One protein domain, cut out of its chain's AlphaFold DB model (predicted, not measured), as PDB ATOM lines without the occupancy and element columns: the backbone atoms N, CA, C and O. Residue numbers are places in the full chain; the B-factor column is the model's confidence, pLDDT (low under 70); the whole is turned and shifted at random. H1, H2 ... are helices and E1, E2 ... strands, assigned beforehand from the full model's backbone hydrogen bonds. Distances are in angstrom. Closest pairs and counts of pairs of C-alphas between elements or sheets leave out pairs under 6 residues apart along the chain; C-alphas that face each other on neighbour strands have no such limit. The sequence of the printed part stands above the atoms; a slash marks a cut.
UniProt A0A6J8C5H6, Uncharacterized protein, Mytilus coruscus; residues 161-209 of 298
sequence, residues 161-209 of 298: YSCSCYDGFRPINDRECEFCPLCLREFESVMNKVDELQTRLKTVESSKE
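This is residues 161 to 209 of the 298 residues of an uncharacterized protein of Mytilus coruscus (UniProt A0A6J8C5H6). A small head, built of the short hairpin E2 and E3 with E1 at its far end, leads into one long helix, H1, whose residues 192 to 209 stick out as a free arm and make much of the length. The printed part has 49 residues, with strands E1, E2, E3 and then H1 along the chain; the class is mixed, and the sheet E2 - E3 is antiparallel. The whole is an extended rod spanning 60 by 16 by 12 A, with a radius of gyration of the C-alphas of 17.8 A.

E2, residues 169 to 171, and E3, residues 177 to 179, form an antiparallel hairpin at 145 degrees. N 170 and O 178 are within hydrogen-bond range at 2.9 A. E1, residues 161 to 164, pairs with no named strand; its closest C-alpha to E2 is that of Ser 164, 7.1 A from that of Pro 171. H1, residues 185 to 209, is apart from E1 and E2; 20 of its 21 O i to N i+4 pairs are within range.

E1 begins at C-alpha 161 (-7.394, -52.933, 10.678) and measures 10.0 A. H1 measures 37.6 A and ends at C-alpha 209 (-34.845, -9.326, -22.574).

The C-alphas farthest apart, those of Tyr 161 and Glu 209, are 61.3 A apart. The printed part has no cut, its three links are tight, and no printed residue is under 70 in pLDDT.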
ATOM      1  N   TYR A 161      -6.681 -54.190  10.452       95.06
ATOM      2  CA  TYR A 161      -7.394 -52.933  10.678       95.06
ATOM      3  C   TYR A 161      -7.732 -52.222   9.373       95.06
ATOM      4  O   TYR A 161      -7.128 -52.460   8.324       95.06
ATOM      5  N   SER A 162      -8.691 -51.307   9.457       95.06
ATOM      6  CA  SER A 162      -9.042 -50.389   8.378       95.06
ATOM      7  C   SER A 162      -8.928 -48.950   8.862       95.06
ATOM      8  O   SER A 162      -9.231 -48.647  10.018       95.06
ATOM      9  N   CYS A 163      -8.475 -48.055   7.989       96.50
ATOM     10  CA  CYS A 163      -8.429 -46.636   8.308       96.50
ATOM     11  C   CYS A 163      -9.687 -45.942   7.794       96.50
ATOM     12  O   CYS A 163     -10.234 -46.289   6.747       96.50
ATOM     13  N   SER A 164     -10.139 -44.939   8.534       94.38
ATOM     14  CA  SER A 164     -11.243 -44.076   8.129       94.38
ATOM     15  C   SER A 164     -10.891 -42.612   8.365       94.38
ATOM     16  O   SER A 164      -9.908 -42.287   9.038       94.38
ATOM     17  N   CYS A 165     -11.677 -41.729   7.760       95.00
ATOM     18  CA  CYS A 165     -11.455 -40.295   7.814       95.00
ATOM     19  C   CYS A 165     -12.559 -39.611   8.623       95.00
ATOM     20  O   CYS A 165     -13.690 -40.094   8.672       95.00
ATOM     21  N   TYR A 166     -12.224 -38.487   9.248       92.56
ATOM     22  CA  TYR A 166     -13.192 -37.598   9.879       92.56
ATOM     23  C   TYR A 166     -14.132 -36.975   8.842       92.56
ATOM     24  O   TYR A 166     -13.816 -36.902   7.652       92.56
ATOM     25  N   ASP A 167     -15.269 -36.464   9.308       89.06
ATOM     26  CA  ASP A 167     -16.208 -35.734   8.459       89.06
ATOM     27  C   ASP A 167     -15.518 -34.569   7.730       89.06
ATOM     28  O   ASP A 167     -14.691 -33.847   8.291       89.06
ATOM     29  N   GLY A 168     -15.848 -34.396   6.448       87.38
ATOM     30  CA  GLY A 168     -15.179 -33.423   5.580       87.38
ATOM     31  C   GLY A 168     -13.826 -33.879   5.035       87.38
ATOM     32  O   GLY A 168     -13.143 -33.088   4.389       87.38
ATOM     33  N   PHE A 169     -13.437 -35.138   5.239       92.19
ATOM     34  CA  PHE A 169     -12.299 -35.764   4.573       92.19
ATOM     35  C   PHE A 169     -12.750 -36.974   3.750       92.19
ATOM     36  O   PHE A 169     -13.710 -37.658   4.096       92.19
ATOM     37  N   ARG A 170     -12.039 -37.254   2.653       91.31
ATOM     38  CA  ARG A 170     -12.239 -38.465   1.842       91.31
ATOM     39  C   ARG A 170     -10.968 -39.313   1.809       91.31
ATOM     40  O   ARG A 170      -9.878 -38.736   1.776       91.31
ATOM     41  N   PRO A 171     -11.078 -40.649   1.774       93.38
ATOM     42  CA  PRO A 171      -9.915 -41.508   1.618       93.38
ATOM     43  C   PRO A 171      -9.303 -41.314   0.224       93.38
ATOM     44  O   PRO A 171     -10.014 -41.329  -0.785       93.38
ATOM     45  N   ILE A 172      -7.987 -41.116   0.170       93.06
ATOM     46  CA  ILE A 172      -7.214 -41.166  -1.086       93.06
ATOM     47  C   ILE A 172      -6.751 -42.601  -1.340       93.06
ATOM     48  O   ILE A 172      -6.768 -43.082  -2.470       93.06
ATOM     49  N   ASN A 173      -6.336 -43.275  -0.270       91.31
ATOM     50  CA  ASN A 173      -5.909 -44.667  -0.245       91.31
ATOM     51  C   ASN A 173      -6.365 -45.305   1.081       91.31
ATOM     52  O   ASN A 173      -7.096 -44.684   1.852       91.31
ATOM     53  N   ASP A 174      -5.916 -46.527   1.366       91.00
ATOM     54  CA  ASP A 174      -6.318 -47.273   2.568       91.00
ATOM     55  C   ASP A 174      -5.855 -46.645   3.899       91.00
ATOM     56  O   ASP A 174      -6.174 -47.178   4.959       91.00
ATOM     57  N   ARG A 175      -5.053 -45.568   3.879       92.62
ATOM     58  CA  ARG A 175      -4.413 -44.986   5.074       92.62
ATOM     59  C   ARG A 175      -4.475 -43.462   5.165       92.62
ATOM     60  O   ARG A 175      -4.395 -42.933   6.272       92.62
ATOM     61  N   GLU A 176      -4.612 -42.774   4.041       94.69
ATOM     62  CA  GLU A 176      -4.527 -41.322   3.912       94.69
ATOM     63  C   GLU A 176      -5.874 -40.697   3.548       94.69
ATOM     64  O   GLU A 176      -6.673 -41.235   2.777       94.69
ATOM     65  N   CYS A 177      -6.079 -39.502   4.083       95.06
ATOM     66  CA  CYS A 177      -7.287 -38.707   4.034       95.06
ATOM     67  C   CYS A 177      -6.977 -37.326   3.449       95.06
ATOM     68  O   CYS A 177      -6.088 -36.613   3.925       95.06
ATOM     69  N   GLU A 178      -7.766 -36.913   2.461       93.62
ATOM     70  CA  GLU A 178      -7.724 -35.569   1.884       93.62
ATOM     71  C   GLU A 178      -8.885 -34.736   2.390       93.62
ATOM     72  O   GLU A 178     -10.015 -35.224   2.459       93.62
ATOM     73  N   PHE A 179      -8.623 -33.464   2.682       91.25
ATOM     74  CA  PHE A 179      -9.694 -32.529   2.975       91.25
ATOM     75  C   PHE A 179     -10.607 -32.385   1.753       91.25
ATOM     76  O   PHE A 179     -10.165 -32.084   0.646       91.25
ATOM     77  N   CYS A 180     -11.897 -32.608   1.965       86.06
ATOM     78  CA  CYS A 180     -12.929 -32.596   0.947       86.06
ATOM     79  C   CYS A 180     -14.074 -31.671   1.391       86.06
ATOM     80  O   CYS A 180     -15.001 -32.112   2.077       86.06
ATOM     81  N   PRO A 181     -14.063 -30.400   0.953       80.75
ATOM     82  CA  PRO A 181     -15.121 -29.441   1.275       80.75
ATOM     83  C   PRO A 181     -16.512 -29.912   0.832       80.75
ATOM     84  O   PRO A 181     -17.501 -29.680   1.516       80.75
ATOM     85  N   LEU A 182     -16.581 -30.621  -0.301       75.56
ATOM     86  CA  LEU A 182     -17.828 -31.139  -0.874       75.56
ATOM     87  C   LEU A 182     -18.396 -32.338  -0.102       75.56
ATOM     88  O   LEU A 182     -19.556 -32.686  -0.286       75.56
ATOM     89  N   CYS A 183     -17.588 -32.972   0.749       74.44
ATOM     90  CA  CYS A 183     -17.985 -34.124   1.550       74.44
ATOM     91  C   CYS A 183     -18.656 -33.710   2.874       74.44
ATOM     92  O   CYS A 183     -19.111 -34.562   3.635       74.44
ATOM     93  N   LEU A 184     -18.711 -32.409   3.174       79.19
ATOM     94  CA  LEU A 184     -19.417 -31.875   4.334       79.19
ATOM     95  C   LEU A 184     -20.918 -31.813   4.036       79.19
ATOM     96  O   LEU A 184     -21.340 -31.176   3.070       79.19
ATOM     97  N   ARG A 185     -21.744 -32.410   4.907       71.81
ATOM     98  CA  ARG A 185     -23.215 -32.411   4.756       71.81
ATOM     99  C   ARG A 185     -23.819 -31.011   4.617       71.81
ATOM    100  O   ARG A 185     -24.846 -30.839   3.971       71.81
ATOM    101  N   GLU A 186     -23.190 -30.010   5.222       74.44
ATOM    102  CA  GLU A 186     -23.639 -28.618   5.150       74.44
ATOM    103  C   GLU A 186     -23.469 -28.024   3.742       74.44
ATOM    104  O   GLU A 186     -24.328 -27.270   3.282       74.44
ATOM    105  N   PHE A 187     -22.414 -28.414   3.019       74.06
ATOM    106  CA  PHE A 187     -22.136 -27.924   1.668       74.06
ATOM    107  C   PHE A 187     -23.104 -28.482   0.620       74.06
ATOM    108  O   PHE A 187     -23.421 -27.779  -0.335       74.06
ATOM    109  N   GLU A 188     -23.647 -29.684   0.818       74.62
ATOM    110  CA  GLU A 188     -24.672 -30.258  -0.067       74.62
ATOM    111  C   GLU A 188     -25.935 -29.377  -0.112       74.62
ATOM    112  O   GLU A 188     -26.471 -29.083  -1.182       74.62
ATOM    113  N   SER A 189     -26.366 -28.855   1.044       80.12
ATOM    114  CA  SER A 189     -27.503 -27.927   1.118       80.12
ATOM    115  C   SER A 189     -27.214 -26.599   0.419       80.12
ATOM    116  O   SER A 189     -28.099 -26.031  -0.227       80.12
ATOM    117  N   VAL A 190     -25.980 -26.105   0.531       83.88
ATOM    118  CA  VAL A 190     -25.555 -24.870  -0.136       83.88
ATOM    119  C   VAL A 190     -25.510 -25.067  -1.649       83.88
ATOM    120  O   VAL A 190     -26.029 -24.221  -2.370       83.88
ATOM    121  N   MET A 191     -24.984 -26.190  -2.141       80.50
ATOM    122  CA  MET A 191     -24.925 -26.478  -3.579       80.50
ATOM    123  C   MET A 191     -26.317 -26.578  -4.213       80.50
ATOM    124  O   MET A 191     -26.531 -26.012  -5.282       80.50
ATOM    125  N   ASN A 192     -27.289 -27.186  -3.526       85.31
ATOM    126  CA  ASN A 192     -28.677 -27.224  -4.003       85.31
ATOM    127  C   ASN A 192     -29.295 -25.819  -4.096       85.31
ATOM    128  O   ASN A 192     -29.979 -25.501  -5.065       85.31
ATOM    129  N   LYS A 193     -29.013 -24.947  -3.119       90.00
ATOM    130  CA  LYS A 193     -29.453 -23.543  -3.161       90.00
ATOM    131  C   LYS A 193     -28.768 -22.752  -4.272       90.00
ATOM    132  O   LYS A 193     -29.388 -21.864  -4.845       90.00
ATOM    133  N   VAL A 194     -27.501 -23.039  -4.566       91.69
ATOM    134  CA  VAL A 194     -26.772 -22.395  -5.667       91.69
ATOM    135  C   VAL A 194     -27.401 -22.764  -7.013       91.69
ATOM    136  O   VAL A 194     -27.629 -21.866  -7.820       91.69
ATOM    137  N   ASP A 195     -27.758 -24.031  -7.229       91.19
ATOM    138  CA  ASP A 195     -28.440 -24.476  -8.456       91.19
ATOM    139  C   ASP A 195     -29.853 -23.866  -8.593       91.19
ATOM    140  O   ASP A 195     -30.250 -23.373  -9.655       91.19
ATOM    141  N   GLU A 196     -30.591 -23.776  -7.481       94.94
ATOM    142  CA  GLU A 196     -31.882 -23.079  -7.429       94.94
ATOM    143  C   GLU A 196     -31.741 -21.581  -7.759       94.94
ATOM    144  O   GLU A 196     -32.528 -21.011  -8.518       94.94
ATOM    145  N   LEU A 197     -30.716 -20.912  -7.231       94.31
ATOM    146  CA  LEU A 197     -30.457 -19.508  -7.550       94.31
ATOM    147  C   LEU A 197     -30.043 -19.324  -9.014       94.31
ATOM    148  O   LEU A 197     -30.481 -18.369  -9.652       94.31
ATOM    149  N   GLN A 198     -29.256 -20.242  -9.574       94.81
ATOM    150  CA  GLN A 198     -28.852 -20.204 -10.982       94.81
ATOM    151  C   GLN A 198     -30.041 -20.371 -11.933       94.81
ATOM    152  O   GLN A 198     -30.117 -19.689 -12.957       94.81
ATOM    153  N   THR A 199     -30.992 -21.245 -11.606       95.00
ATOM    154  CA  THR A 199     -32.221 -21.405 -12.399       95.00
ATOM    155  C   THR A 199     -33.112 -20.170 -12.319       95.00
ATOM    156  O   THR A 199     -33.600 -19.710 -13.351       95.00
ATOM    157  N   ARG A 200     -33.259 -19.566 -11.134       95.31
ATOM    158  CA  ARG A 200     -33.990 -18.296 -10.965       95.31
ATOM    159  C   ARG A 200     -33.321 -17.125 -11.684       95.31
ATOM    160  O   ARG A 200     -34.016 -16.261 -12.204       95.31
ATOM    161  N   LEU A 201     -31.993 -17.088 -11.743       95.69
ATOM    162  CA  LEU A 201     -31.282 -16.037 -12.469       95.69
ATOM    163  C   LEU A 201     -31.570 -16.107 -13.974       95.69
ATOM    164  O   LEU A 201     -31.897 -15.091 -14.577       95.69
ATOM    165  N   LYS A 202     -31.556 -17.312 -14.559       95.19
ATOM    166  CA  LYS A 202     -31.874 -17.515 -15.983       95.19
ATOM    167  C   LYS A 202     -33.281 -17.043 -16.357       95.19
ATOM    168  O   LYS A 202     -33.463 -16.477 -17.431       95.19
ATOM    169  N   THR A 203     -34.277 -17.266 -15.496       93.69
ATOM    170  CA  THR A 203     -35.653 -16.812 -15.768       93.69
ATOM    171  C   THR A 203     -35.789 -15.296 -15.663       93.69
ATOM    172  O   THR A 203     -36.504 -14.677 -16.451       93.69
ATOM    173  N   VAL A 204     -35.069 -14.672 -14.727       94.31
ATOM    174  CA  VAL A 204     -35.009 -13.210 -14.627       94.31
ATOM    175  C   VAL A 204     -34.338 -12.622 -15.867       94.31
ATOM    176  O   VAL A 204     -34.870 -11.680 -16.453       94.31
ATOM    177  N   GLU A 205     -33.231 -13.202 -16.327       95.19
ATOM    178  CA  GLU A 205     -32.543 -12.769 -17.548       95.19
ATOM    179  C   GLU A 205     -33.434 -12.878 -18.792       95.19
ATOM    180  O   GLU A 205     -33.476 -11.938 -19.586       95.19
ATOM    181  N   SER A 206     -34.216 -13.956 -18.938       92.88
ATOM    182  CA  SER A 206     -35.161 -14.069 -20.056       92.88
ATOM    183  C   SER A 206     -36.280 -13.031 -19.976       92.88
ATOM    184  O   SER A 206     -36.594 -12.395 -20.978       92.88
ATOM    185  N   SER A 207     -36.843 -12.805 -18.782       93.75
ATOM    186  CA  SER A 207     -37.894 -11.794 -18.586       93.75
ATOM    187  C   SER A 207     -37.397 -10.366 -18.830       93.75
ATOM    188  O   SER A 207     -38.147  -9.514 -19.302       93.75
ATOM    189  N   LYS A 208     -36.112 -10.098 -18.557       94.69
ATOM    190  CA  LYS A 208     -35.469  -8.811 -18.825       94.69
ATOM    191  C   LYS A 208     -35.363  -8.538 -20.323       94.69
ATOM    192  O   LYS A 208     -35.660  -7.420 -20.740       94.69
ATOM    193  N   GLU A 209     -34.924  -9.512 -21.118       93.38
ATOM    194  CA  GLU A 209     -34.845  -9.326 -22.574       93.38
ATOM    195  C   GLU A 209     -36.245  -9.209 -23.195       93.38
ATOM    196  O   GLU A 209     -36.450  -8.340 -24.037       93.38
TER     197      GLU A 209